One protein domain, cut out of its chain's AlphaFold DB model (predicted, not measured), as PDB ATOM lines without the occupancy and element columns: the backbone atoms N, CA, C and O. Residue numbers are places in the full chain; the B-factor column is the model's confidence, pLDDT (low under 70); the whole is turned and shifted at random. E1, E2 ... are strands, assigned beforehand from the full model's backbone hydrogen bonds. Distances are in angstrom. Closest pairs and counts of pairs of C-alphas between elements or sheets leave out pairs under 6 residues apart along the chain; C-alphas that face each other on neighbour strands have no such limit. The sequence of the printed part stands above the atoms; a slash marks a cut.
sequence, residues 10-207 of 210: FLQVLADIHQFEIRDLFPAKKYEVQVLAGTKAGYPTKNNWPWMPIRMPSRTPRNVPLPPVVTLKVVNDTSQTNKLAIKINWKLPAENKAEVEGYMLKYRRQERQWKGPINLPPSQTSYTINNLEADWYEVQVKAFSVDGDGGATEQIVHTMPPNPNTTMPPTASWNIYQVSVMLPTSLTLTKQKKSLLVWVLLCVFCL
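What this domain is: This is residues 10 to 207 of the 210 residues of the protein "Protogenin" of Portunus trituberculatus (UniProt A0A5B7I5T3). Two lobes of strands sit side by side, each with a sheet of four strands and a sheet of three: in one lobe E8 E7 E10 E11 and E5 E6 E9 make a sandwich, two sheets face to face, while in the other E1 E14 E3 E4 and E2 E13 E12 stand opposite each other more loosely. The lobes meet where the edge strands E11 and E5 come close to E4 and E12. The printed part has 198 residues, with no named helix and fourteen named strands, E1 to E14 in order along the chain; the sheets are antiparallel and the class is all strand. It is compact, with a radius of gyration of the C-alphas of 17.3 A, and spans 52 by 46 by 29 A.

How they stand to each other: One strongly twisted sheet runs E8, residues 115 to 120, E7, residues 102 to 109, E10, residues 136 to 145, and E11, residues 148 to 158. Within hydrogen-bond range are N 105 and O 118 in the hairpin E7 and E8, 2.9 A, N 106 and O 140 between E7 and E10, 2.9 A, and N 139 and O 155 in the hairpin E10 and E11, 2.8 A. Face to face with it is the sheet E5, residues 69 to 76, E6, residues 84 to 91, and E9, residues 126 to 132, 9.7 A centre to centre over the facing parts, its strands at 32 degrees to the others. Here N 73 and O 87, in the hairpin E5 and E6, are 2.9 A apart, and N 88 and O 127, between E6 and E9, 2.8 A. The next sheet runs E1, residues 10 to 14, E14, residues 199 to 206, E3, residues 30 to 38, and E4, residues 52 to 55; N 13 and O 200, N 34 and O 203, and N 31 and O 54 are 2.8, 2.8 and 2.7 A apart. The last runs E2, residues 19 to 22, E13, residues 186 to 191, and E12, residues 177 to 183, with N 20 and O 189 at 2.9 A and N 180 and O 188 at 2.8 A. The closest C-alphas of E4 and E11 are those of Ile 54 and Glu 154, 6.0 A; of E5 and E12, Val 69 and Ser 180, 6.0 A. E4 and E12 are near each other, with 5 pairs of C-alphas within 10 A; E2 and E14 are apart.

Where its parts are: E1 begins at C-alpha 10, (-36.669, 8.678, -50.455), and E14 ends at C-alpha 206, (-25.548, 6.285, -57.738). E11, the longest strand, measures 31.8 A from C-alpha 148, (-9.276, -14.490, -58.889), to C-alpha 158; E10 measures 30.6 A and E3 25.9 A.

The domain as a whole: The C-alphas farthest apart, of Ala 41 and Val 146, are 53.0 A apart. The printed part has no cut. The links E3 to E4, E4 to E5 and E11 to E12 are long, with 13, 13 and 18 residues. The mean pLDDT of the printed part is 75.2; 72 residues are under 70, among them residues 161 to 178 and 192 to 207.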
ATOM      1  N   PHE A  10     -36.434   8.836 -51.884       59.38
ATOM      2  CA  PHE A  10     -36.669   8.678 -50.455       59.38
ATOM      3  C   PHE A  10     -37.771   7.631 -50.285       59.38
ATOM      4  O   PHE A  10     -38.856   7.773 -50.846       59.38
ATOM      5  N   LEU A  11     -37.506   6.561 -49.538       64.56
ATOM      6  CA  LEU A  11     -38.530   5.563 -49.232       64.56
ATOM      7  C   LEU A  11     -38.799   5.532 -47.737       64.56
ATOM      8  O   LEU A  11     -37.879   5.309 -46.954       64.56
ATOM      9  N   GLN A  12     -40.062   5.722 -47.362       63.31
ATOM     10  CA  GLN A  12     -40.533   5.537 -45.997       63.31
ATOM     11  C   GLN A  12     -40.965   4.078 -45.804       63.31
ATOM     12  O   GLN A  12     -41.971   3.636 -46.352       63.31
ATOM     13  N   VAL A  13     -40.189   3.325 -45.030       67.19
ATOM     14  CA  VAL A  13     -40.464   1.922 -44.697       67.19
ATOM     15  C   VAL A  13     -41.125   1.848 -43.317       67.19
ATOM     16  O   VAL A  13     -40.744   2.586 -42.402       67.19
ATOM     17  N   LEU A  14     -42.125   0.972 -43.170       65.06
ATOM     18  CA  LEU A  14     -42.824   0.738 -41.904       65.06
ATOM     19  C   LEU A  14     -41.889   0.135 -40.838       65.06
ATOM     20  O   LEU A  14     -40.993  -0.657 -41.131       65.06
ATOM     21  N   ALA A  15     -42.139   0.507 -39.584       61.62
ATOM     22  CA  ALA A  15     -41.458   0.066 -38.364       61.62
ATOM     23  C   ALA A  15     -41.174  -1.443 -38.235       61.62
ATOM     24  O   ALA A  15     -40.155  -1.861 -37.661       61.62
ATOM     25  N   ASP A  16     -42.137  -2.241 -38.684       67.50
ATOM     26  CA  ASP A  16     -42.271  -3.684 -38.516       67.50
ATOM     27  C   ASP A  16     -41.544  -4.481 -39.603       67.50
ATOM     28  O   ASP A  16     -41.339  -5.689 -39.460       67.50
ATOM     29  N   ILE A  17     -41.077  -3.810 -40.655       67.25
ATOM     30  CA  ILE A  17     -40.280  -4.429 -41.706       67.25
ATOM     31  C   ILE A  17     -38.859  -4.658 -41.174       67.25
ATOM     32  O   ILE A  17     -38.108  -3.730 -40.874       67.25
ATOM     33  N   HIS A  18     -38.488  -5.933 -41.043       69.06
ATOM     34  CA  HIS A  18     -37.173  -6.353 -40.544       69.06
ATOM     35  C   HIS A  18     -36.148  -6.552 -41.661       69.06
ATOM     36  O   HIS A  18     -34.948  -6.555 -41.396       69.06
ATOM     37  N   GLN A  19     -36.602  -6.707 -42.903       72.81
ATOM     38  CA  GLN A  19     -35.748  -6.895 -44.063       72.81
ATOM     39  C   GLN A  19     -36.325  -6.127 -45.248       72.81
ATOM     40  O   GLN A  19     -37.522  -6.208 -45.516       72.81
ATOM     41  N   PHE A  20     -35.471  -5.393 -45.949       74.94
ATOM     42  CA  PHE A  20     -35.831  -4.638 -47.140       74.94
ATOM     43  C   PHE A  20     -34.856  -4.957 -48.271       74.94
ATOM     44  O   PHE A  20     -33.648  -4.977 -48.050       74.94
ATOM     45  N   GLU A  21     -35.362  -5.208 -49.475       75.25
ATOM     46  CA  GLU A  21     -34.538  -5.479 -50.654       75.25
ATOM     47  C   GLU A  21     -34.655  -4.315 -51.642       75.25
ATOM     48  O   GLU A  21     -35.755  -3.976 -52.078       75.25
ATOM     49  N   ILE A  22     -33.519  -3.722 -52.006       76.94
ATOM     50  CA  ILE A  22     -33.417  -2.767 -53.112       76.94
ATOM     51  C   ILE A  22     -33.039  -3.563 -54.353       76.94
ATOM     52  O   ILE A  22     -32.039  -4.281 -54.332       76.94
ATOM     53  N   ARG A  23     -33.829  -3.438 -55.415       74.75
ATOM     54  CA  ARG A  23     -33.631  -4.135 -56.690       74.75
ATOM     55  C   ARG A  23     -33.228  -3.153 -57.786       74.75
ATOM     56  O   ARG A  23     -33.154  -1.951 -57.543       74.75
ATOM     57  N   ASP A  24     -32.944  -3.705 -58.961       74.19
ATOM     58  CA  ASP A  24     -32.671  -2.962 -60.195       74.19
ATOM     59  C   ASP A  24     -31.470  -2.012 -60.091       74.19
ATOM     60  O   ASP A  24     -31.375  -0.991 -60.770       74.19
ATOM     61  N   LEU A  25     -30.510  -2.388 -59.244       77.62
ATOM     62  CA  LEU A  25     -29.212  -1.740 -59.161       77.62
ATOM     63  C   LEU A  25     -28.329  -2.202 -60.322       77.62
ATOM     64  O   LEU A  25     -28.439  -3.321 -60.827       77.62
ATOM     65  N   PHE A  26     -27.411  -1.344 -60.735       79.25
ATOM     66  CA  PHE A  26     -26.468  -1.652 -61.791       79.25
ATOM     67  C   PHE A  26     -25.267  -2.435 -61.227       79.25
ATOM     68  O   PHE A  26     -24.665  -2.011 -60.236       79.25
ATOM     69  N   PRO A  27     -24.871  -3.549 -61.869       78.94
ATOM     70  CA  PRO A  27     -23.683  -4.302 -61.480       78.94
ATOM     71  C   PRO A  27     -22.420  -3.446 -61.510       78.94
ATOM     72  O   PRO A  27     -22.289  -2.563 -62.355       78.94
ATOM     73  N   ALA A  28     -21.467  -3.745 -60.625       75.38
ATOM     74  CA  ALA A  28     -20.169  -3.064 -60.524       75.38
ATOM     75  C   ALA A  28     -20.213  -1.540 -60.273       75.38
ATOM     76  O   ALA A  28     -19.153  -0.907 -60.255       75.38
ATOM     77  N   LYS A  29     -21.398  -0.959 -60.052       80.62
ATOM     78  CA  LYS A  29     -21.588   0.463 -59.759       80.62
ATOM     79  C   LYS A  29     -21.524   0.727 -58.260       80.62
ATOM     80  O   LYS A  29     -21.874  -0.133 -57.444       80.62
ATOM     81  N   LYS A  30     -21.051   1.916 -57.894       77.75
ATOM     82  CA  LYS A  30     -21.014   2.388 -56.514       77.75
ATOM     83  C   LYS A  30     -22.272   3.191 -56.195       77.75
ATOM     84  O   LYS A  30     -22.628   4.139 -56.893       77.75
ATOM     85  N   TYR A  31     -22.898   2.815 -55.094       78.06
ATOM     86  CA  TYR A  31     -24.039   3.475 -54.500       78.06
ATOM     87  C   TYR A  31     -23.675   4.040 -53.133       78.06
ATOM     88  O   TYR A  31     -22.810   3.516 -52.439       78.06
ATOM     89  N   GLU A  32     -24.361   5.091 -52.726       75.81
ATOM     90  CA  GLU A  32     -24.342   5.609 -51.368       75.81
ATOM     91  C   GLU A  32     -25.720   5.445 -50.766       75.81
ATOM     92  O   GLU A  32     -26.704   5.925 -51.321       75.81
ATOM     93  N   VAL A  33     -25.795   4.747 -49.638       75.44
ATOM     94  CA  VAL A  33     -27.052   4.436 -48.968       75.44
ATOM     95  C   VAL A  33     -27.067   5.053 -47.585       75.44
ATOM     96  O   VAL A  33     -26.157   4.860 -46.786       75.44
ATOM     97  N   GLN A  34     -28.127   5.788 -47.284       73.56
ATOM     98  CA  GLN A  34     -28.369   6.362 -45.972       73.56
ATOM     99  C   GLN A  34     -29.696   5.832 -45.440       73.56
ATOM    100  O   GLN A  34     -30.715   5.864 -46.130       73.56
ATOM    101  N   VAL A  35     -29.669   5.341 -44.201       71.56
ATOM    102  CA  VAL A  35     -30.842   4.800 -43.515       71.56
ATOM    103  C   VAL A  35     -31.107   5.641 -42.271       71.56
ATOM    104  O   VAL A  35     -30.333   5.595 -41.315       71.56
ATOM    105  N   LEU A  36     -32.190   6.419 -42.275       67.62
ATOM    106  CA  LEU A  36     -32.567   7.287 -41.159       67.62
ATOM    107  C   LEU A  36     -33.751   6.706 -40.397       67.62
ATOM    108  O   LEU A  36     -34.768   6.333 -40.968       67.62
ATOM    109  N   ALA A  37     -33.624   6.672 -39.080       66.44
ATOM    110  CA  ALA A  37     -34.652   6.209 -38.168       66.44
ATOM    111  C   ALA A  37     -35.567   7.374 -37.748       66.44
ATOM    112  O   ALA A  37     -35.088   8.343 -37.165       66.44
ATOM    113  N   GLY A  38     -36.867   7.293 -38.038       60.09
ATOM    114  CA  GLY A  38     -37.855   8.331 -37.735       60.09
ATOM    115  C   GLY A  38     -38.771   7.990 -36.556       60.09
ATOM    116  O   GLY A  38     -39.140   6.832 -36.330       60.09
ATOM    117  N   THR A  39     -39.185   9.022 -35.820       63.12
ATOM    118  CA  THR A  39     -40.246   8.952 -34.796       63.12
ATOM    119  C   THR A  39     -41.436   9.830 -35.203       63.12
ATOM    120  O   THR A  39     -41.401  10.477 -36.249       63.12
ATOM    121  N   LYS A  40     -42.489   9.909 -34.375       62.94
ATOM    122  CA  LYS A  40     -43.589  10.876 -34.581       62.94
ATOM    123  C   LYS A  40     -43.112  12.338 -34.610       62.94
ATOM    124  O   LYS A  40     -43.804  13.173 -35.174       62.94
ATOM    125  N   ALA A  41     -41.942  12.631 -34.036       61.56
ATOM    126  CA  ALA A  41     -41.315  13.951 -34.071       61.56
ATOM    127  C   ALA A  41     -40.522  14.226 -35.369       61.56
ATOM    128  O   ALA A  41     -39.986  15.317 -35.529       61.56
ATOM    129  N   GLY A  42     -40.436  13.257 -36.290       62.34
ATOM    130  CA  GLY A  42     -39.699  13.372 -37.550       62.34
ATOM    131  C   GLY A  42     -38.403  12.555 -37.586       62.34
ATOM    132  O   GLY A  42     -38.193  11.646 -36.776       62.34
ATOM    133  N   TYR A  43     -37.557  12.862 -38.573       63.53
ATOM    134  CA  TYR A  43     -36.253  12.230 -38.798       63.53
ATOM    135  C   TYR A  43     -35.122  13.076 -38.199       63.53
ATOM    136  O   TYR A  43     -35.263  14.298 -38.101       63.53
ATOM    137  N   PRO A  44     -33.989  12.462 -37.821       62.66
ATOM    138  CA  PRO A  44     -32.801  13.213 -37.440       62.66
ATOM    139  C   PRO A  44     -32.347  14.176 -38.547       62.66
ATOM    140  O   PRO A  44     -32.512  13.902 -39.737       62.66
ATOM    141  N   THR A  45     -31.754  15.306 -38.156       55.00
ATOM    142  CA  THR A  45     -31.264  16.325 -39.090       55.00
ATOM    143  C   THR A  45     -30.146  15.771 -39.982       55.00
ATOM    144  O   THR A  45     -29.159  15.200 -39.517       55.00
ATOM    145  N   LYS A  46     -30.317  15.957 -41.298       51.53
ATOM    146  CA  LYS A  46     -29.558  15.316 -42.389       51.53
ATOM    147  C   LYS A  46     -28.036  15.538 -42.351       51.53
ATOM    148  O   LYS A  46     -27.301  14.707 -42.868       51.53
ATOM    149  N   ASN A  47     -27.555  16.619 -41.732       51.22
ATOM    150  CA  ASN A  47     -26.156  17.053 -41.857       51.22
ATOM    151  C   ASN A  47     -25.126  16.217 -41.078       51.22
ATOM    152  O   ASN A  47     -23.944  16.322 -41.385       51.22
ATOM    153  N   ASN A  48     -25.536  15.379 -40.118       54.34
ATOM    154  CA  ASN A  48     -24.588  14.640 -39.267       54.34
ATOM    155  C   ASN A  48     -24.595  13.116 -39.486       54.34
ATOM    156  O   ASN A  48     -23.848  12.404 -38.812       54.34
ATOM    157  N   TRP A  49     -25.429  12.593 -40.395       60.56
ATOM    158  CA  TRP A  49     -25.483  11.157 -40.691       60.56
ATOM    159  C   TRP A  49     -24.641  10.829 -41.931       60.56
ATOM    160  O   TRP A  49     -24.898  11.397 -42.993       60.56
ATOM    161  N   PRO A  50     -23.672   9.902 -41.850       64.44
ATOM    162  CA  PRO A  50     -22.836   9.551 -42.991       64.44
ATOM    163  C   PRO A  50     -23.640   8.765 -44.036       64.44
ATOM    164  O   PRO A  50     -24.590   8.042 -43.714       64.44
ATOM    165  N   TRP A  51     -23.211   8.857 -45.287       70.56
ATOM    166  CA  TRP A  51     -23.632   7.941 -46.341       70.56
ATOM    167  C   TRP A  51     -22.808   6.655 -46.261       70.56
ATOM    168  O   TRP A  51     -21.592   6.710 -46.091       70.56
ATOM    169  N   MET A  52     -23.453   5.493 -46.368       72.88
ATOM    170  CA  MET A  52     -22.758   4.210 -46.465       72.88
ATOM    171  C   MET A  52     -22.402   3.944 -47.930       72.88
ATOM    172  O   MET A  52     -23.319   3.746 -48.730       72.88
ATOM    173  N   PRO A  53     -21.114   3.899 -48.305       75.44
ATOM    174  CA  PRO A  53     -20.735   3.471 -49.638       75.44
ATOM    175  C   PRO A  53     -21.002   1.971 -49.793       75.44
ATOM    176  O   PRO A  53     -20.677   1.163 -48.923       75.44
ATOM    177  N   ILE A  54     -21.611   1.598 -50.911       75.81
ATOM    178  CA  ILE A  54     -21.929   0.228 -51.289       75.81
ATOM    179  C   ILE A  54     -21.493   0.035 -52.730       75.81
ATOM    180  O   ILE A  54     -22.010   0.678 -53.637       75.81
ATOM    181  N   ARG A  55     -20.571  -0.892 -52.970       76.38
ATOM    182  CA  ARG A  55     -20.209  -1.295 -54.326       76.38
ATOM    183  C   ARG A  55     -20.978  -2.552 -54.709       76.38
ATOM    184  O   ARG A  55     -20.848  -3.576 -54.042       76.38
ATOM    185  N   MET A  56     -21.761  -2.485 -55.784       79.06
ATOM    186  CA  MET A  56     -22.444  -3.667 -56.303       79.06
ATOM    187  C   MET A  56     -21.417  -4.655 -56.855       79.06
ATOM    188  O   MET A  56     -20.469  -4.233 -57.529       79.06
ATOM    189  N   PRO A  57     -21.571  -5.967 -56.608       71.00
ATOM    190  CA  PRO A  57     -20.711  -6.953 -57.226       71.00
ATOM    191  C   PRO A  57     -20.864  -6.880 -58.746       71.00
ATOM    192  O   PRO A  57     -21.915  -6.523 -59.287       71.00
ATOM    193  N   SER A  58     -19.782  -7.198 -59.451       70.81
ATOM    194  CA  SER A  58     -19.869  -7.427 -60.889       70.81
ATOM    195  C   SER A  58     -20.719  -8.673 -61.157       70.81
ATOM    196  O   SER A  58     -20.936  -9.492 -60.262       70.81
ATOM    197  N   ARG A  59     -21.177  -8.857 -62.398       68.06
ATOM    198  CA  ARG A  59     -21.666 -10.165 -62.856       68.06
ATOM    199  C   ARG A  59     -20.457 -11.100 -62.932       68.06
ATOM    200  O   ARG A  59     -19.817 -11.211 -63.972       68.06
ATOM    201  N   THR A  60     -20.075 -11.664 -61.794       60.94
ATOM    202  CA  THR A  60     -18.857 -12.455 -61.665       60.94
ATOM    203  C   THR A  60     -19.027 -13.845 -62.282       60.94
ATOM    204  O   THR A  60     -20.131 -14.401 -62.277       60.94
ATOM    205  N   PRO A  61     -17.941 -14.440 -62.808       63.03
ATOM    206  CA  PRO A  61     -17.908 -15.856 -63.147       63.03
ATOM    207  C   PRO A  61     -18.264 -16.712 -61.927       63.03
ATOM    208  O   PRO A  61     -18.014 -16.325 -60.787       63.03
ATOM    209  N   ARG A  62     -18.812 -17.906 -62.166       65.19
ATOM    210  CA  ARG A  62     -19.342 -18.809 -61.128       65.19
ATOM    211  C   ARG A  62     -18.298 -19.275 -60.090       65.19
ATOM    212  O   ARG A  62     -18.696 -19.844 -59.078       65.19
ATOM    213  N   ASN A  63     -17.011 -19.032 -60.349       79.00
ATOM    214  CA  ASN A  63     -15.892 -19.619 -59.615       79.00
ATOM    215  C   ASN A  63     -15.094 -18.626 -58.754       79.00
ATOM    216  O   ASN A  63     -14.206 -19.057 -58.032       79.00
ATOM    217  N   VAL A  64     -15.405 -17.324 -58.774       87.56
ATOM    218  CA  VAL A  64     -14.784 -16.371 -57.831       87.56
ATOM    219  C   VAL A  64     -15.659 -16.177 -56.586       87.56
ATOM    220  O   VAL A  64     -16.888 -16.286 -56.688       87.56
ATOM    221  N   PRO A  65     -15.080 -15.864 -55.412       89.75
ATOM    222  CA  PRO A  65     -15.843 -15.736 -54.178       89.75
ATOM    223  C   PRO A  65     -16.868 -14.604 -54.203       89.75
ATOM    224  O   PRO A  65     -16.644 -13.524 -54.758       89.75
ATOM    225  N   LEU A  66     -17.998 -14.832 -53.539       87.06
ATOM    226  CA  LEU A  66     -18.987 -13.791 -53.286       87.06
ATOM    227  C   LEU A  66     -18.467 -12.782 -52.244       87.06
ATOM    228  O   LEU A  66     -17.648 -13.142 -51.391       87.06
ATOM    229  N   PRO A  67     -18.962 -11.527 -52.264       87.31
ATOM    230  CA  PRO A  67     -18.628 -10.551 -51.237       87.31
ATOM    231  C   PRO A  67     -18.938 -11.081 -49.826       87.31
ATOM    232  O   PRO A  67     -20.048 -11.563 -49.577       87.31
ATOM    233  N   PRO A  68     -17.991 -10.992 -48.876       90.69
ATOM    234  CA  PRO A  68     -18.223 -11.452 -47.516       90.69
ATOM    235  C   PRO A  68     -19.186 -10.513 -46.782       90.69
ATOM    236  O   PRO A  68     -19.110  -9.295 -46.898       90.69
ATOM    237  N   VAL A  69     -20.073 -11.049 -45.957       86.81
ATOM    238  CA  VAL A  69     -20.966 -10.264 -45.099       86.81
ATOM    239  C   VAL A  69     -20.179  -9.769 -43.885       86.81
ATOM    240  O   VAL A  69     -19.773 -10.581 -43.056       86.81
ATOM    241  N   VAL A  70     -19.963  -8.454 -43.779       86.75
ATOM    242  CA  VAL A  70     -19.119  -7.824 -42.744       86.75
ATOM    243  C   VAL A  70     -19.965  -7.227 -41.616       86.75
ATOM    244  O   VAL A  70     -20.994  -6.600 -41.845       86.75
ATOM    245  N   THR A  71     -19.498  -7.378 -40.378       85.06
ATOM    246  CA  THR A  71     -20.064  -6.756 -39.177       85.06
ATOM    247  C   THR A  71     -18.968  -6.056 -38.380       85.06
ATOM    248  O   THR A  71     -18.006  -6.688 -37.933       85.06
ATOM    249  N   LEU A  72     -19.139  -4.752 -38.151       85.06
ATOM    250  CA  LEU A  72     -18.211  -3.921 -37.379       85.06
ATOM    251  C   LEU A  72     -18.707  -3.736 -35.942       85.06
ATOM    252  O   LEU A  72     -19.889  -3.486 -35.711       85.06
ATOM    253  N   LYS A  73     -17.814  -3.832 -34.957       84.25
ATOM    254  CA  LYS A  73     -18.101  -3.517 -33.551       84.25
ATOM    255  C   LYS A  73     -17.007  -2.618 -32.994       84.25
ATOM    256  O   LYS A  73     -15.842  -2.998 -33.020       84.25
ATOM    257  N   VAL A  74     -17.386  -1.456 -32.471       83.19
ATOM    258  CA  VAL A  74     -16.462  -0.597 -31.718       83.19
ATOM    259  C   VAL A  74     -16.234  -1.232 -30.352       83.19
ATOM    260  O   VAL A  74     -17.193  -1.604 -29.674       83.19
ATOM    261  N   VAL A  75     -14.971  -1.395 -29.978       81.94
ATOM    262  CA  VAL A  75     -14.535  -1.957 -28.699       81.94
ATOM    263  C   VAL A  75     -13.442  -1.068 -28.107       81.94
ATOM    264  O   VAL A  75     -12.764  -0.341 -28.832       81.94
ATOM    265  N   ASN A  76     -13.268  -1.115 -26.789       74.62
ATOM    266  CA  ASN A  76     -12.113  -0.482 -26.158       74.62
ATOM    267  C   ASN A  76     -10.879  -1.343 -26.429       74.62
ATOM    268  O   ASN A  76     -10.956  -2.572 -26.364       74.62
ATOM    269  N   ASP A  77      -9.757  -0.707 -26.747       67.69
ATOM    270  CA  ASP A  77      -8.491  -1.399 -26.943       67.69
ATOM    271  C   ASP A  77      -8.016  -1.957 -25.595       67.69
ATOM    272  O   ASP A  77      -7.633  -1.220 -24.689       67.69
ATOM    273  N   THR A  78      -8.073  -3.278 -25.438       62.62
ATOM    274  CA  THR A  78      -7.654  -3.947 -24.199       62.62
ATOM    275  C   THR A  78      -6.137  -3.988 -24.043       62.62
ATOM    276  O   THR A  78      -5.655  -4.346 -22.972       62.62
ATOM    277  N   SER A  79      -5.378  -3.664 -25.095       60.28
ATOM    278  CA  SER A  79      -3.913  -3.681 -25.069       60.28
ATOM    279  C   SER A  79      -3.305  -2.355 -24.612       60.28
ATOM    280  O   SER A  79      -2.151  -2.336 -24.188       60.28
ATOM    281  N   GLN A  80      -4.056  -1.247 -24.680       58.47
ATOM    282  CA  GLN A  80      -3.571   0.089 -24.328       58.47
ATOM    283  C   GLN A  80      -4.683   0.966 -23.734       58.47
ATOM    284  O   GLN A  80      -5.754   1.128 -24.317       58.47
ATOM    285  N   THR A  81      -4.400   1.594 -22.593       55.03
ATOM    286  CA  THR A  81      -5.320   2.501 -21.894       55.03
ATOM    287  C   THR A  81      -5.739   3.671 -22.796       55.03
ATOM    288  O   THR A  81      -4.893   4.307 -23.422       55.03
ATOM    289  N   ASN A  82      -7.039   3.984 -22.835       59.38
ATOM    290  CA  ASN A  82      -7.636   5.097 -23.594       59.38
ATOM    291  C   ASN A  82      -7.529   5.018 -25.129       59.38
ATOM    292  O   ASN A  82      -7.584   6.053 -25.796       59.38
ATOM    293  N   LYS A  83      -7.412   3.819 -25.712       69.94
ATOM    294  CA  LYS A  83      -7.429   3.648 -27.174       69.94
ATOM    295  C   LYS A  83      -8.698   2.961 -27.664       69.94
ATOM    296  O   LYS A  83      -9.276   2.113 -26.986       69.94
ATOM    297  N   LEU A  84      -9.153   3.371 -28.845       83.00
ATOM    298  CA  LEU A  84     -10.328   2.808 -29.504       83.00
ATOM    299  C   LEU A  84      -9.891   1.706 -30.465       83.00
ATOM    300  O   LEU A  84      -8.827   1.788 -31.085       83.00
ATOM    301  N   ALA A  85     -10.734   0.694 -30.611       86.12
ATOM    302  CA  ALA A  85     -10.520  -0.395 -31.541       86.12
ATOM    303  C   ALA A  85     -11.822  -0.759 -32.268       86.12
ATOM    304  O   ALA A  85     -12.932  -0.548 -31.775       86.12
ATOM    305  N   ILE A  86     -11.693  -1.319 -33.468       88.06
ATOM    306  CA  ILE A  86     -12.817  -1.877 -34.223       88.06
ATOM    307  C   ILE A  86     -12.566  -3.369 -34.394       88.06
ATOM    308  O   ILE A  86     -11.605  -3.771 -35.048       88.06
ATOM    309  N   LYS A  87     -13.468  -4.193 -33.852       90.56
ATOM    310  CA  LYS A  87     -13.537  -5.622 -34.150       90.56
ATOM    311  C   LYS A  87     -14.385  -5.839 -35.399       90.56
ATOM    312  O   LYS A  87     -15.584  -5.554 -35.416       90.56
ATOM    313  N   ILE A  88     -13.754  -6.381 -36.425       92.62
ATOM    314  CA  ILE A  88     -14.327  -6.705 -37.725       92.62
ATOM    315  C   ILE A  88     -14.579  -8.206 -37.733       92.62
ATOM    316  O   ILE A  88     -13.681  -8.985 -37.423       92.62
ATOM    317  N   ASN A  89     -15.796  -8.613 -38.064       93.00
ATOM    318  CA  ASN A  89     -16.147 -10.017 -38.259       93.00
ATOM    319  C   ASN A  89     -16.747 -10.152 -39.649       93.00
ATOM    320  O   ASN A  89     -17.482  -9.262 -40.078       93.00
ATOM    321  N   TRP A  90     -16.457 -11.243 -40.340       94.44
ATOM    322  CA  TRP A  90     -17.054 -11.514 -41.637       94.44
ATOM    323  C   TRP A  90     -17.368 -12.989 -41.815       94.44
ATOM    324  O   TRP A  90     -16.799 -13.857 -41.158       94.44
ATOM    325  N   LYS A  91     -18.303 -13.263 -42.719       93.31
ATOM    326  CA  LYS A  91     -18.644 -14.614 -43.161       93.31
ATOM    327  C   LYS A  91     -19.029 -14.594 -44.629       93.31
ATOM    328  O   LYS A  91     -19.613 -13.616 -45.093       93.31
ATOM    329  N   LEU A  92     -18.731 -15.661 -45.353       90.12
ATOM    330  CA  LEU A  92     -19.217 -15.804 -46.721       90.12
ATOM    331  C   LEU A  92     -20.716 -16.148 -46.721       90.12
ATOM    332  O   LEU A  92     -21.190 -16.795 -45.780       90.12
ATOM    333  N   PRO A  93     -21.472 -15.707 -47.740       86.50
ATOM    334  CA  PRO A  93     -22.835 -16.178 -47.968       86.50
ATOM    335  C   PRO A  93     -22.873 -17.704 -48.131       86.50
ATOM    336  O   PRO A  93     -21.920 -18.297 -48.635       86.50
ATOM    337  N   ALA A  94     -23.976 -18.346 -47.735       85.50
ATOM    338  CA  ALA A  94     -24.133 -19.802 -47.858       85.50
ATOM    339  C   ALA A  94     -24.150 -20.266 -49.327       85.50
ATOM    340  O   ALA A  94     -23.851 -21.414 -49.639       85.50
ATOM    341  N   GLU A  95     -24.479 -19.350 -50.233       83.94
ATOM    342  CA  GLU A  95     -24.531 -19.538 -51.676       83.94
ATOM    343  C   GLU A  95     -23.139 -19.495 -52.323       83.94
ATOM    344  O   GLU A  95     -23.010 -19.792 -53.512       83.94
ATOM    345  N   ASN A  96     -22.097 -19.117 -51.571       85.56
ATOM    346  CA  ASN A  96     -20.732 -19.084 -52.072       85.56
ATOM    347  C   ASN A  96     -20.239 -20.507 -52.364       85.56
ATOM    348  O   ASN A  96     -20.020 -21.297 -51.449       85.56
ATOM    349  N   LYS A  97     -20.018 -20.804 -53.648       86.88
ATOM    350  CA  LYS A  97     -19.489 -22.096 -54.115       86.88
ATOM    351  C   LYS A  97     -17.998 -22.070 -54.450       86.88
ATOM    352  O   LYS A  97     -17.439 -23.124 -54.724       86.88
ATOM    353  N   ALA A  98     -17.382 -20.891 -54.461       88.62
ATOM    354  CA  ALA A  98     -15.965 -20.739 -54.757       88.62
ATOM    355  C   ALA A  98     -15.106 -21.180 -53.567       88.62
ATOM    356  O   ALA A  98     -15.415 -20.844 -52.418       88.62
ATOM    357  N   GLU A  99     -14.015 -21.880 -53.859       92.12
ATOM    358  CA  GLU A  99     -12.976 -22.192 -52.882       92.12
ATOM    359  C   GLU A  99     -12.186 -20.923 -52.554       92.12
ATOM    360  O   GLU A  99     -11.747 -20.196 -53.446       92.12
ATOM    361  N   VAL A 100     -12.075 -20.601 -51.266       94.56
ATOM    362  CA  VAL A 100     -11.463 -19.350 -50.809       94.56
ATOM    363  C   VAL A 100     -10.045 -19.615 -50.338       94.56
ATOM    364  O   VAL A 100      -9.837 -20.383 -49.405       94.56
ATOM    365  N   GLU A 101      -9.097 -18.907 -50.946       95.94
ATOM    366  CA  GLU A 101      -7.669 -18.932 -50.612       95.94
ATOM    367  C   GLU A 101      -7.324 -17.940 -49.495       95.94
ATOM    368  O   GLU A 101      -6.337 -18.094 -48.780       95.94
ATOM    369  N   GLY A 102      -8.153 -16.912 -49.305       96.56
ATOM    370  CA  GLY A 102      -7.982 -15.968 -48.211       96.56
ATOM    371  C   GLY A 102      -8.859 -14.730 -48.317       96.56
ATOM    372  O   GLY A 102      -9.754 -14.618 -49.161       96.56
ATOM    373  N   TYR A 103      -8.574 -13.774 -47.435       97.12
ATOM    374  CA  TYR A 103      -9.252 -12.483 -47.387       97.12
ATOM    375  C   TYR A 103      -8.254 -11.333 -47.470       97.12
ATOM    376  O   TYR A 103      -7.151 -11.405 -46.929       97.12
ATOM    377  N   MET A 104      -8.665 -10.239 -48.107       96.94
ATOM    378  CA  MET A 104      -7.930  -8.976 -48.106       96.94
ATOM    379  C   MET A 104      -8.756  -7.921 -47.383       96.94
ATOM    380  O   MET A 104      -9.902  -7.649 -47.754       96.94
ATOM    381  N   LEU A 105      -8.156  -7.310 -46.366       96.69
ATOM    382  CA  LEU A 105      -8.764  -6.259 -45.564       96.69
ATOM    383  C   LEU A 105      -8.009  -4.950 -45.762       96.69
ATOM    384  O   LEU A 105      -6.788  -4.897 -45.632       96.69
ATOM    385  N   LYS A 106      -8.732  -3.865 -46.029       95.69
ATOM    386  CA  LYS A 106      -8.179  -2.507 -46.010       95.69
ATOM    387  C   LYS A 106      -9.097  -1.578 -45.234       95.69
ATOM    388  O   LYS A 106     -10.303  -1.803 -45.164       95.69
ATOM    389  N   TYR A 107      -8.534  -0.536 -44.646       94.06
ATOM    390  CA  TYR A 107      -9.311   0.439 -43.886       94.06
ATOM    391  C   TYR A 107      -8.733   1.844 -44.012       94.06
ATOM    392  O   TYR A 107      -7.538   2.009 -44.240       94.06
ATOM    393  N   ARG A 108      -9.562   2.870 -43.849       92.12
ATOM    394  CA  ARG A 108      -9.125   4.271 -43.810       92.12
ATOM    395  C   ARG A 108      -9.943   5.074 -42.816       92.12
ATOM    396  O   ARG A 108     -11.053   4.691 -42.468       92.12
ATOM    397  N   ARG A 109      -9.385   6.201 -42.387       89.06
ATOM    398  CA  ARG A 109     -10.052   7.221 -41.571       89.06
ATOM    399  C   ARG A 109     -10.442   8.389 -42.476       89.06
ATOM    400  O   ARG A 109      -9.548   8.855 -43.166       89.06
ATOM    401  N   GLN A 110     -11.697   8.848 -42.465       74.88
ATOM    402  CA  GLN A 110     -12.202  10.036 -43.197       74.88
ATOM    403  C   GLN A 110     -11.453  10.390 -44.497       74.88
ATOM    404  O   GLN A 110     -10.596  11.271 -44.495       74.88
ATOM    405  N   GLU A 111     -11.731   9.681 -45.593       74.38
ATOM    406  CA  GLU A 111     -11.141   9.926 -46.929       74.38
ATOM    407  C   GLU A 111      -9.602   9.930 -47.021       74.38
ATOM    408  O   GLU A 111      -9.051  10.057 -48.114       74.38
ATOM    409  N   ARG A 112      -8.883   9.693 -45.917       87.31
ATOM    410  CA  ARG A 112      -7.430   9.532 -45.920       87.31
ATOM    411  C   ARG A 112      -7.035   8.286 -46.705       87.31
ATOM    412  O   ARG A 112      -7.859   7.471 -47.128       87.31
ATOM    413  N   GLN A 113      -5.730   8.117 -46.870       91.38
ATOM    414  CA  GLN A 113      -5.179   6.963 -47.564       91.38
ATOM    415  C   GLN A 113      -5.592   5.641 -46.905       91.38
ATOM    416  O   GLN A 113      -5.640   5.509 -45.678       91.38
ATOM    417  N   TRP A 114      -5.882   4.660 -47.759       93.00
ATOM    418  CA  TRP A 114      -6.155   3.290 -47.350       93.00
ATOM    419  C   TRP A 114      -4.916   2.664 -46.717       93.00
ATOM    420  O   TRP A 114      -3.831   2.683 -47.289       93.00
ATOM    421  N   LYS A 115      -5.101   2.073 -45.540       94.44
ATOM    422  CA  LYS A 115      -4.144   1.187 -44.883       94.44
ATOM    423  C   LYS A 115      -4.429  -0.253 -45.306       94.44
ATOM    424  O   LYS A 115      -5.587  -0.677 -45.301       94.44
ATOM    425  N   GLY A 116      -3.376  -0.997 -45.634       93.69
ATOM    426  CA  GLY A 116      -3.453  -2.356 -46.180       93.69
ATOM    427  C   GLY A 116      -3.037  -2.425 -47.661       93.69
ATOM    428  O   GLY A 116      -2.467  -1.460 -48.168       93.69
ATOM    429  N   PRO A 117      -3.317  -3.543 -48.355       93.75
ATOM    430  CA  PRO A 117      -4.135  -4.665 -47.890       93.75
ATOM    431  C   PRO A 117      -3.442  -5.502 -46.807       93.75
ATOM    432  O   PRO A 117      -2.242  -5.746 -46.852       93.75
ATOM    433  N   ILE A 118      -4.225  -5.948 -45.832       96.94
ATOM    434  CA  ILE A 118      -3.852  -6.982 -44.872       96.94
ATOM    435  C   ILE A 118      -4.379  -8.301 -45.439       96.94
ATOM    436  O   ILE A 118      -5.593  -8.464 -45.576       96.94
ATOM    437  N   ASN A 119      -3.470  -9.215 -45.775       97.00
ATOM    438  CA  ASN A 119      -3.813 -10.541 -46.280       97.00
ATOM    439  C   ASN A 119      -4.014 -11.496 -45.106       97.00
ATOM    440  O   ASN A 119      -3.170 -11.572 -44.212       97.00
ATOM    441  N   LEU A 120      -5.138 -12.202 -45.108       97.50
ATOM    442  CA  LEU A 120      -5.562 -13.089 -44.035       97.50
ATOM    443  C   LEU A 120      -5.829 -14.491 -44.595       97.50
ATOM    444  O   LEU A 120      -6.360 -14.602 -45.704       97.50
ATOM    445  N   PRO A 121      -5.499 -15.552 -43.838       97.31
ATOM    446  CA  PRO A 121      -5.744 -16.925 -44.260       97.31
ATOM    447  C   PRO A 121      -7.251 -17.219 -44.351       97.31
ATOM    448  O   PRO A 121      -8.057 -16.542 -43.704       97.31
ATOM    449  N   PRO A 122      -7.655 -18.265 -45.091       95.94
ATOM    450  CA  PRO A 122      -9.067 -18.559 -45.339       95.94
ATOM    451  C   PRO A 122      -9.814 -19.027 -44.080       95.94
ATOM    452  O   PRO A 122     -11.033 -18.887 -43.988       95.94
ATOM    453  N   SER A 123      -9.089 -19.519 -43.070       95.44
ATOM    454  CA  SER A 123      -9.635 -19.883 -41.758       95.44
ATOM    455  C   SER A 123      -9.957 -18.678 -40.866       95.44
ATOM    456  O   SER A 123     -10.691 -18.815 -39.887       95.44
ATOM    457  N   GLN A 124      -9.427 -17.491 -41.178       96.56
ATOM    458  CA  GLN A 124      -9.617 -16.302 -40.359       96.56
ATOM    459  C   GLN A 124     -10.875 -15.536 -40.779       96.56
ATOM    460  O   GLN A 124     -10.995 -15.057 -41.902       96.56
ATOM    461  N   THR A 125     -11.798 -15.368 -39.832       95.19
ATOM    462  CA  THR A 125     -13.106 -14.713 -40.034       95.19
ATOM    463  C   THR A 125     -13.298 -13.460 -39.174       95.19
ATOM    464  O   THR A 125     -14.386 -12.881 -39.114       95.19
ATOM    465  N   SER A 126     -12.246 -13.029 -38.472       95.50
ATOM    466  CA  SER A 126     -12.260 -11.785 -37.704       95.50
ATOM    467  C   SER A 126     -10.889 -11.115 -37.643       95.50
ATOM    468  O   SER A 126      -9.848 -11.766 -37.749       95.50
ATOM    469  N   TYR A 127     -10.889  -9.794 -37.479       95.44
ATOM    470  CA  TYR A 127      -9.692  -8.972 -37.319       95.44
ATOM    471  C   TYR A 127     -10.010  -7.763 -36.445       95.44
ATOM    472  O   TYR A 127     -11.100  -7.198 -36.540       95.44
ATOM    473  N   THR A 128      -9.062  -7.344 -35.611       93.38
ATOM    474  CA  THR A 128      -9.226  -6.160 -34.764       93.38
ATOM    475  C   THR A 128      -8.229  -5.093 -35.184       93.38
ATOM    476  O   THR A 128      -7.023  -5.326 -35.168       93.38
ATOM    477  N   ILE A 129      -8.739  -3.914 -35.535       91.88
ATOM    478  CA  ILE A 129      -7.912  -2.731 -35.764       91.88
ATOM    479  C   ILE A 129      -7.818  -1.976 -34.441       91.88
ATOM    480  O   ILE A 129      -8.833  -1.506 -33.933       91.88
ATOM    481  N   ASN A 130      -6.606  -1.871 -33.907       90.38
ATOM    482  CA  ASN A 130      -6.300  -1.204 -32.641       90.38
ATOM    483  C   ASN A 130      -5.752   0.212 -32.865       90.38
ATOM    484  O   ASN A 130      -5.461   0.598 -34.002       90.38
ATOM    485  N   ASN A 131      -5.545   0.956 -31.773       86.50
ATOM    486  CA  ASN A 131      -4.930   2.288 -31.797       86.50
ATOM    487  C   ASN A 131      -5.630   3.275 -32.754       86.50
ATOM    488  O   ASN A 131      -4.990   3.938 -33.575       86.50
ATOM    489  N   LEU A 132      -6.959   3.342 -32.667       87.12
ATOM    490  CA  LEU A 132      -7.776   4.246 -33.464       87.12
ATOM    491  C   LEU A 132      -8.052   5.556 -32.726       87.12
ATOM    492  O   LEU A 132      -8.259   5.583 -31.515       87.12
ATOM    493  N   GLU A 133      -8.113   6.640 -33.491       84.69
ATOM    494  CA  GLU A 133      -8.647   7.927 -33.040       84.69
ATOM    495  C   GLU A 133     -10.183   7.936 -33.096       84.69
ATOM    496  O   GLU A 133     -10.778   7.127 -33.812       84.69
ATOM    497  N   ALA A 134     -10.819   8.851 -32.356       81.06
ATOM    498  CA  ALA A 134     -12.269   9.051 -32.349       81.06
ATOM    499  C   ALA A 134     -12.721   9.746 -33.644       81.06
ATOM    500  O   ALA A 134     -12.655  10.968 -33.752       81.06
ATOM    501  N   ASP A 135     -13.121   8.958 -34.640       83.19
ATOM    502  CA  ASP A 135     -13.447   9.450 -35.974       83.19
ATOM    503  C   ASP A 135     -14.258   8.421 -36.792       83.19
ATOM    504  O   ASP A 135     -14.587   7.328 -36.320       83.19
ATOM    505  N   TRP A 136     -14.575   8.760 -38.039       81.81
ATOM    506  CA  TRP A 136     -15.156   7.868 -39.034       81.81
ATOM    507  C   TRP A 136     -14.101   6.991 -39.694       81.81
ATOM    508  O   TRP A 136     -13.094   7.479 -40.218       81.81
ATOM    509  N   TYR A 137     -14.392   5.696 -39.737       86.06
ATOM    510  CA  TYR A 137     -13.591   4.699 -40.427       86.06
ATOM    511  C   TYR A 137     -14.407   3.996 -41.495       86.06
ATOM    512  O   TYR A 137     -15.565   3.648 -41.280       86.06
ATOM    513  N   GLU A 138     -13.759   3.742 -42.622       88.81
ATOM    514  CA  GLU A 138     -14.252   2.897 -43.697       88.81
ATOM    515  C   GLU A 138     -13.403   1.631 -43.743       88.81
ATOM    516  O   GLU A 138     -12.173   1.691 -43.686       88.81
ATOM    517  N   VAL A 139     -14.063   0.484 -43.818       90.62
ATOM    518  CA  VAL A 139     -13.461  -0.845 -43.842       90.62
ATOM    519  C   VAL A 139     -13.944  -1.550 -45.095       90.62
ATOM    520  O   VAL A 139     -15.143  -1.605 -45.352       90.62
ATOM    521  N   GLN A 140     -13.015  -2.129 -45.846       92.06
ATOM    522  CA  GLN A 140     -13.310  -2.974 -46.991       92.06
ATOM    523  C   GLN A 140     -12.730  -4.373 -46.759       92.06
ATOM    524  O   GLN A 140     -11.548  -4.510 -46.434       92.06
ATOM    525  N   VAL A 141     -13.554  -5.403 -46.959       93.94
ATOM    526  CA  VAL A 141     -13.144  -6.814 -46.911       93.94
ATOM    527  C   VAL A 141     -13.572  -7.501 -48.203       93.94
ATOM    528  O   VAL A 141     -14.732  -7.402 -48.594       93.94
ATOM    529  N   LYS A 142     -12.656  -8.215 -48.858       92.94
ATOM    530  CA  LYS A 142     -12.959  -9.099 -49.996       92.94
ATOM    531  C   LYS A 142     -12.355 -10.481 -49.778       92.94
ATOM    532  O   LYS A 142     -11.349 -10.603 -49.082       92.94
ATOM    533  N   ALA A 143     -12.968 -11.494 -50.374       93.94
ATOM    534  CA  ALA A 143     -12.416 -12.842 -50.458       93.94
ATOM    535  C   ALA A 143     -11.764 -13.048 -51.831       93.94
ATOM    536  O   ALA A 143     -12.195 -12.432 -52.807       93.94
ATOM    537  N   PHE A 144     -10.742 -13.893 -51.915       93.25
ATOM    538  CA  PHE A 144     -10.093 -14.254 -53.178       93.25
ATOM    539  C   PHE A 144      -9.899 -15.770 -53.284       93.25
ATOM    540  O   PHE A 144      -9.888 -16.481 -52.280       93.25
ATOM    541  N   SER A 145      -9.796 -16.244 -54.521       92.50
ATOM    542  CA  SER A 145      -9.619 -17.647 -54.909       92.50
ATOM    543  C   SER A 145      -8.505 -17.767 -55.947       92.50
ATOM    544  O   SER A 145      -8.024 -16.751 -56.453       92.50
ATOM    545  N   VAL A 146      -8.157 -18.997 -56.330       90.62
ATOM    546  CA  VAL A 146      -7.257 -19.266 -57.466       90.62
ATOM    547  C   VAL A 146      -7.788 -18.664 -58.773       90.62
ATOM    548  O   VAL A 146      -7.013 -18.139 -59.569       90.62
ATOM    549  N   ASP A 147      -9.111 -18.664 -58.966       87.38
ATOM    550  CA  ASP A 147      -9.772 -18.099 -60.151       87.38
ATOM    551  C   ASP A 147      -9.849 -16.560 -60.129       87.38
ATOM    552  O   ASP A 147     -10.311 -15.934 -61.087       87.38
ATOM    553  N   GLY A 148      -9.390 -15.934 -59.040       87.50
ATOM    554  CA  GLY A 148      -9.276 -14.490 -58.889       87.50
ATOM    555  C   GLY A 148     -10.049 -13.915 -57.705       87.50
ATOM    556  O   GLY A 148     -10.517 -14.617 -56.801       87.50
ATOM    557  N   ASP A 149     -10.160 -12.589 -57.725       87.88
ATOM    558  CA  ASP A 149     -10.714 -11.790 -56.639       87.88
ATOM    559  C   ASP A 149     -12.243 -11.735 -56.677       87.88
ATOM    560  O   ASP A 149     -12.860 -11.391 -57.688       87.88
ATOM    561  N   GLY A 150     -12.853 -11.988 -55.521       86.25
ATOM    562  CA  GLY A 150     -14.264 -11.741 -55.286       86.25
ATOM    563  C   GLY A 150     -14.596 -10.256 -55.139       86.25
ATOM    564  O   GLY A 150     -13.729  -9.383 -55.013       86.25
ATOM    565  N   GLY A 151     -15.896  -9.960 -55.114       83.88
ATOM    566  CA  GLY A 151     -16.371  -8.611 -54.813       83.88
ATOM    567  C   GLY A 151     -16.046  -8.195 -53.373       83.88
ATOM    568  O   GLY A 151     -15.880  -9.026 -52.480       83.88
ATOM    569  N   ALA A 152     -15.943  -6.888 -53.146       86.44
ATOM    570  CA  ALA A 152     -15.588  -6.333 -51.847       86.44
ATOM    571  C   ALA A 152     -16.810  -5.781 -51.112       86.44
ATOM    572  O   ALA A 152     -17.651  -5.114 -51.711       86.44
ATOM    573  N   THR A 153     -16.855  -5.998 -49.803       86.56
ATOM    574  CA  THR A 153     -17.848  -5.405 -48.910       86.56
ATOM    575  C   THR A 153     -17.241  -4.209 -48.204       86.56
ATOM    576  O   THR A 153     -16.255  -4.349 -47.479       86.56
ATOM    577  N   GLU A 154     -17.845  -3.043 -48.412       85.94
ATOM    578  CA  GLU A 154     -17.489  -1.776 -47.770       85.94
ATOM    579  C   GLU A 154     -18.465  -1.492 -46.625       85.94
ATOM    580  O   GLU A 154     -19.676  -1.655 -46.775       85.94
ATOM    581  N   GLN A 155     -17.942  -1.118 -45.459       81.44
ATOM    582  CA  GLN A 155     -18.716  -0.744 -44.276       81.44
ATOM    583  C   GLN A 155     -18.067   0.454 -43.587       81.44
ATOM    584  O   GLN A 155     -16.843   0.575 -43.558       81.44
ATOM    585  N   ILE A 156     -18.887   1.312 -42.985       81.94
ATOM    586  CA  ILE A 156     -18.428   2.476 -42.224       81.94
ATOM    587  C   ILE A 156     -18.796   2.351 -40.749       81.94
ATOM    588  O   ILE A 156     -19.813   1.759 -40.392       81.94
ATOM    589  N   VAL A 157     -17.969   2.917 -39.877       80.38
ATOM    590  CA  VAL A 157     -18.218   2.945 -38.436       80.38
ATOM    591  C   VAL A 157     -17.629   4.204 -37.809       80.38
ATOM    592  O   VAL A 157     -16.537   4.636 -38.167       80.38
ATOM    593  N   HIS A 158     -18.353   4.781 -36.852       80.69
ATOM    594  CA  HIS A 158     -17.864   5.880 -36.022       80.69
ATOM    595  C   HIS A 158     -17.308   5.335 -34.712       80.69
ATOM    596  O   HIS A 158     -18.015   4.606 -34.014       80.69
ATOM    597  N   THR A 159     -16.076   5.692 -34.357       78.44
ATOM    598  CA  THR A 159     -15.426   5.204 -33.128       78.44
ATOM    599  C   THR A 159     -15.652   6.104 -31.911       78.44
ATOM    600  O   THR A 159     -15.315   5.701 -30.802       78.44
ATOM    601  N   MET A 160     -16.228   7.301 -32.075       70.88
ATOM    602  CA  MET A 160     -16.457   8.228 -30.962       70.88
ATOM    603  C   MET A 160     -17.445   7.651 -29.928       70.88
ATOM    604  O   MET A 160     -18.484   7.102 -30.320       70.88
ATOM    605  N   PRO A 161     -17.172   7.794 -28.617       60.72
ATOM    606  CA  PRO A 161     -18.118   7.411 -27.575       60.72
ATOM    607  C   PRO A 161     -19.400   8.263 -27.642       60.72
ATOM    608  O   PRO A 161     -19.361   9.398 -28.125       60.72
ATOM    609  N   PRO A 162     -20.549   7.751 -27.158       52.12
ATOM    610  CA  PRO A 162     -21.790   8.520 -27.104       52.12
ATOM    611  C   PRO A 162     -21.587   9.814 -26.303       52.12
ATOM    612  O   PRO A 162     -21.138   9.758 -25.160       52.12
ATOM    613  N   ASN A 163     -21.915  10.972 -26.883       49.25
ATOM    614  CA  ASN A 163     -21.879  12.240 -26.156       49.25
ATOM    615  C   ASN A 163     -23.071  12.295 -25.174       49.25
ATOM    616  O   ASN A 163     -24.216  12.192 -25.622       49.25
ATOM    617  N   PRO A 164     -22.846  12.473 -23.858       46.50
ATOM    618  CA  PRO A 164     -23.930  12.553 -22.877       46.50
ATOM    619  C   PRO A 164     -24.816  13.806 -23.024       46.50
ATOM    620  O   PRO A 164     -25.940  13.799 -22.535       46.50
ATOM    621  N   ASN A 165     -24.355  14.852 -23.722       44.31
ATOM    622  CA  ASN A 165     -25.078  16.123 -23.883       44.31
ATOM    623  C   ASN A 165     -25.820  16.259 -25.223       44.31
ATOM    624  O   ASN A 165     -26.514  17.251 -25.444       44.31
ATOM    625  N   THR A 166     -25.697  15.296 -26.141       43.62
ATOM    626  CA  THR A 166     -26.552  15.270 -27.335       43.62
ATOM    627  C   THR A 166     -27.908  14.678 -26.974       43.62
ATOM    628  O   THR A 166     -27.990  13.509 -26.620       43.62
ATOM    629  N   THR A 167     -28.983  15.448 -27.154       41.16
ATOM    630  CA  THR A 167     -30.396  15.009 -27.079       41.16
ATOM    631  C   THR A 167     -30.784  13.968 -28.139       41.16
ATOM    632  O   THR A 167     -31.949  13.583 -28.242       41.16
ATOM    633  N   MET A 168     -29.823  13.475 -28.925       40.34
ATOM    634  CA  MET A 168     -30.016  12.267 -29.712       40.34
ATOM    635  C   MET A 168     -30.227  11.095 -28.754       40.34
ATOM    636  O   MET A 168     -29.417  10.907 -27.845       40.34
ATOM    637  N   PRO A 169     -31.277  10.276 -28.938       36.75
ATOM    638  CA  PRO A 169     -31.434   9.101 -28.106       36.75
ATOM    639  C   PRO A 169     -30.159   8.249 -28.227       36.75
ATOM    640  O   PRO A 169     -29.663   8.078 -29.350       36.75
ATOM    641  N   PRO A 170     -29.636   7.694 -27.117       39.91
ATOM    642  CA  PRO A 170     -28.530   6.744 -27.120       39.91
ATOM    643  C   PRO A 170     -29.015   5.434 -27.748       39.91
ATOM    644  O   PRO A 170     -29.185   4.406 -27.103       39.91
ATOM    645  N   THR A 171     -29.291   5.458 -29.045       38.31
ATOM    646  CA  THR A 171     -29.643   4.280 -29.825       38.31
ATOM    647  C   THR A 171     -28.351   3.711 -30.364       38.31
ATOM    648  O   THR A 171     -27.946   3.906 -31.500       38.31
ATOM    649  N   ALA A 172     -27.667   3.046 -29.439       39.56
ATOM    650  CA  ALA A 172     -26.696   1.998 -29.651       39.56
ATOM    651  C   ALA A 172     -26.522   1.567 -31.124       39.56
ATOM    652  O   ALA A 172     -27.404   0.917 -31.689       39.56
ATOM    653  N   SER A 173     -25.313   1.820 -31.637       41.78
ATOM    654  CA  SER A 173     -24.704   1.336 -32.884       41.78
ATOM    655  C   SER A 173     -25.417   1.719 -34.185       41.78
ATOM    656  O   SER A 173     -26.469   1.169 -34.496       41.78
ATOM    657  N   TRP A 174     -24.732   2.524 -35.006       47.53
ATOM    658  CA  TRP A 174     -25.006   2.809 -36.426       47.53
ATOM    659  C   TRP A 174     -25.404   1.570 -37.262       47.53
ATOM    660  O   TRP A 174     -26.120   1.687 -38.248       47.53
ATOM    661  N   ASN A 175     -25.040   0.368 -36.806       53.94
ATOM    662  CA  ASN A 175     -25.444  -0.927 -37.354       53.94
ATOM    663  C   ASN A 175     -26.877  -1.336 -36.951       53.94
ATOM    664  O   ASN A 175     -27.089  -2.447 -36.459       53.94
ATOM    665  N   ILE A 176     -27.875  -0.456 -37.103       54.41
ATOM    666  CA  ILE A 176     -29.286  -0.866 -36.958       54.41
ATOM    667  C   ILE A 176     -29.686  -1.742 -38.145       54.41
ATOM    668  O   ILE A 176     -30.496  -2.647 -37.974       54.41
ATOM    669  N   TYR A 177     -29.077  -1.519 -39.311       62.16
ATOM    670  CA  TYR A 177     -29.245  -2.335 -40.506       62.16
ATOM    671  C   TYR A 177     -27.899  -2.912 -40.936       62.16
ATOM    672  O   TYR A 177     -26.899  -2.202 -40.986       62.16
ATOM    673  N   GLN A 178     -27.879  -4.204 -41.242       67.88
ATOM    674  CA  GLN A 178     -26.777  -4.859 -41.927       67.88
ATOM    675  C   GLN A 178     -27.084  -4.854 -43.418       67.88
ATOM    676  O   GLN A 178     -28.099  -5.412 -43.845       67.88
ATOM    677  N   VAL A 179     -26.196  -4.249 -44.199       72.38
ATOM    678  CA  VAL A 179     -26.243  -4.317 -45.657       72.38
ATOM    679  C   VAL A 179     -25.615  -5.635 -46.092       72.38
ATOM    680  O   VAL A 179     -24.493  -5.954 -45.705       72.38
ATOM    681  N   SER A 180     -26.333  -6.403 -46.899       68.25
ATOM    682  CA  SER A 180     -25.822  -7.614 -47.532       68.25
ATOM    683  C   SER A 180     -26.002  -7.480 -49.037       68.25
ATOM    684  O   SER A 180     -27.127  -7.364 -49.523       68.25
ATOM    685  N   VAL A 181     -24.892  -7.473 -49.773       70.12
ATOM    686  CA  VAL A 181     -24.894  -7.388 -51.235       70.12
ATOM    687  C   VAL A 181     -24.530  -8.762 -51.780       70.12
ATOM    688  O   VAL A 181     -23.367  -9.150 -51.784       70.12
ATOM    689  N   MET A 182     -25.550  -9.532 -52.152       63.22
ATOM    690  CA  MET A 182     -25.385 -10.921 -52.606       63.22
ATOM    691  C   MET A 182     -25.512 -11.046 -54.124       63.22
ATOM    692  O   MET A 182     -24.916 -11.935 -54.725       63.22
ATOM    693  N   LEU A 183     -26.282 -10.150 -54.747       69.62
ATOM    694  CA  LEU A 183     -26.573 -10.163 -56.171       69.62
ATOM    695  C   LEU A 183     -26.014  -8.904 -56.840       69.62
ATOM    696  O   LEU A 183     -25.933  -7.849 -56.211       69.62
ATOM    697  N   PRO A 184     -25.654  -8.977 -58.133       71.56
ATOM    698  CA  PRO A 184     -25.113  -7.833 -58.867       71.56
ATOM    699  C   PRO A 184     -26.138  -6.709 -59.062       71.56
ATOM    700  O   PRO A 184     -25.755  -5.591 -59.382       71.56
ATOM    701  N   THR A 185     -27.426  -6.990 -58.859       71.44
ATOM    702  CA  THR A 185     -28.523  -6.045 -59.101       71.44
ATOM    703  C   THR A 185     -29.438  -5.838 -57.900       71.44
ATOM    704  O   THR A 185     -30.417  -5.102 -58.009       71.44
ATOM    705  N   SER A 186     -29.158  -6.468 -56.756       72.62
ATOM    706  CA  SER A 186     -29.934  -6.221 -55.544       72.62
ATOM    707  C   SER A 186     -29.085  -6.226 -54.283       72.62
ATOM    708  O   SER A 186     -28.091  -6.948 -54.162       72.62
ATOM    709  N   LEU A 187     -29.490  -5.392 -53.329       75.31
ATOM    710  CA  LEU A 187     -28.926  -5.366 -51.988       75.31
ATOM    711  C   LEU A 187     -30.040  -5.528 -50.964       75.31
ATOM    712  O   LEU A 187     -31.163  -5.063 -51.146       75.31
ATOM    713  N   THR A 188     -29.712  -6.203 -49.873       77.06
ATOM    714  CA  THR A 188     -30.627  -6.451 -48.766       77.06
ATOM    715  C   THR A 188     -30.186  -5.659 -47.545       77.06
ATOM    716  O   THR A 188     -29.022  -5.701 -47.153       77.06
ATOM    717  N   LEU A 189     -31.129  -4.973 -46.914       75.12
ATOM    718  CA  LEU A 189     -30.978  -4.305 -45.631       75.12
ATOM    719  C   LEU A 189     -31.715  -5.118 -44.572       75.12
ATOM    720  O   LEU A 189     -32.935  -5.247 -44.634       75.12
ATOM    721  N   THR A 190     -30.992  -5.636 -43.582       73.00
ATOM    722  CA  THR A 190     -31.579  -6.439 -42.498       73.00
ATOM    723  C   THR A 190     -31.439  -5.725 -41.165       73.00
ATOM    724  O   THR A 190     -30.325  -5.439 -40.728       73.00
ATOM    725  N   LYS A 191     -32.556  -5.475 -40.485       70.56
ATOM    726  CA  LYS A 191     -32.613  -4.842 -39.166       70.56
ATOM    727  C   LYS A 191     -31.981  -5.762 -38.111       70.56
ATOM    728  O   LYS A 191     -32.461  -6.862 -37.866       70.56
ATOM    729  N   GLN A 192     -30.915  -5.305 -37.464       59.62
ATOM    730  CA  GLN A 192     -30.135  -6.042 -36.459       59.62
ATOM    731  C   GLN A 192     -30.658  -5.866 -35.025       59.62
ATOM    732  O   GLN A 192     -30.210  -6.560 -34.113       59.62
ATOM    733  N   LYS A 193     -31.586  -4.927 -34.784       56.88
ATOM    734  CA  LYS A 193     -32.151  -4.662 -33.451       56.88
ATOM    735  C   LYS A 193     -33.653  -4.444 -33.497       56.88
ATOM    736  O   LYS A 193     -34.160  -3.690 -34.329       56.88
ATOM    737  N   LYS A 194     -34.360  -5.026 -32.526       50.72
ATOM    738  CA  LYS A 194     -35.766  -4.712 -32.261       50.72
ATOM    739  C   LYS A 194     -35.826  -3.257 -31.792       50.72
ATOM    740  O   LYS A 194     -35.302  -2.922 -30.737       50.72
ATOM    741  N   SER A 195     -36.369  -2.384 -32.632       53.16
ATOM    742  CA  SER A 195     -36.358  -0.937 -32.414       53.16
ATOM    743  C   SER A 195     -37.767  -0.390 -32.596       53.16
ATOM    744  O   SER A 195     -38.395  -0.716 -33.607       53.16
ATOM    745  N   LEU A 196     -38.227   0.430 -31.643       50.91
ATOM    746  CA  LEU A 196     -39.550   1.087 -31.576       50.91
ATOM    747  C   LEU A 196     -39.736   2.206 -32.625       50.91
ATOM    748  O   LEU A 196     -40.588   3.080 -32.480       50.91
ATOM    749  N   LEU A 197     -38.895   2.220 -33.658       56.09
ATOM    750  CA  LEU A 197     -38.911   3.224 -34.715       56.09
ATOM    751  C   LEU A 197     -40.190   3.097 -35.511       56.09
ATOM    752  O   LEU A 197     -40.571   1.985 -35.841       56.09
ATOM    753  N   VAL A 198     -40.814   4.226 -35.825       51.41
ATOM    754  CA  VAL A 198     -42.106   4.257 -36.521       51.41
ATOM    755  C   VAL A 198     -41.892   4.181 -38.034       51.41
ATOM    756  O   VAL A 198     -42.679   3.561 -38.743       51.41
ATOM    757  N   TRP A 199     -40.790   4.770 -38.510       56.09
ATOM    758  CA  TRP A 199     -40.480   4.901 -39.927       56.09
ATOM    759  C   TRP A 199     -38.981   4.813 -40.186       56.09
ATOM    760  O   TRP A 199     -38.171   5.166 -39.326       56.09
ATOM    761  N   VAL A 200     -38.610   4.388 -41.387       61.09
ATOM    762  CA  VAL A 200     -37.222   4.378 -41.856       61.09
ATOM    763  C   VAL A 200     -37.164   5.098 -43.191       61.09
ATOM    764  O   VAL A 200     -37.891   4.709 -44.097       61.09
ATOM    765  N   LEU A 201     -36.324   6.127 -43.309       58.88
ATOM    766  CA  LEU A 201     -36.045   6.785 -44.581       58.88
ATOM    767  C   LEU A 201     -34.828   6.125 -45.216       58.88
ATOM    768  O   LEU A 201     -33.745   6.143 -44.631       58.88
ATOM    769  N   LEU A 202     -35.010   5.561 -46.399       64.50
ATOM    770  CA  LEU A 202     -33.924   5.044 -47.212       64.50
ATOM    771  C   LEU A 202     -33.633   6.032 -48.338       64.50
ATOM    772  O   LEU A 202     -34.517   6.304 -49.147       64.50
ATOM    773  N   CYS A 203     -32.408   6.544 -48.378       62.59
ATOM    774  CA  CYS A 203     -31.889   7.342 -49.481       62.59
ATOM    775  C   CYS A 203     -30.785   6.545 -50.164       62.59
ATOM    776  O   CYS A 203     -29.906   6.021 -49.482       62.59
ATOM    777  N   VAL A 204     -30.806   6.475 -51.487       65.25
ATOM    778  CA  VAL A 204     -29.786   5.773 -52.271       65.25
ATOM    779  C   VAL A 204     -29.383   6.661 -53.442       65.25
ATOM    780  O   VAL A 204     -30.238   7.207 -54.140       65.25
ATOM    781  N   PHE A 205     -28.080   6.801 -53.650       66.06
ATOM    782  CA  PHE A 205     -27.496   7.624 -54.700       66.06
ATOM    783  C   PHE A 205     -26.513   6.800 -55.532       66.06
ATOM    784  O   PHE A 205     -25.732   6.049 -54.961       66.06
ATOM    785  N   CYS A 206     -26.543   6.910 -56.862       64.19
ATOM    786  CA  CYS A 206     -25.548   6.285 -57.738       64.19
ATOM    787  C   CYS A 206     -24.417   7.288 -57.991       64.19
ATOM    788  O   CYS A 206     -24.678   8.377 -58.490       64.19
ATOM    789  N   LEU A 207     -23.174   6.928 -57.665       62.41
ATOM    790  CA  LEU A 207     -22.017   7.818 -57.838       62.41
ATOM    791  C   LEU A 207     -21.422   7.782 -59.259       62.41
ATOM    792  O   LEU A 207     -20.615   8.636 -59.603       62.41
TER     793      LEU A 207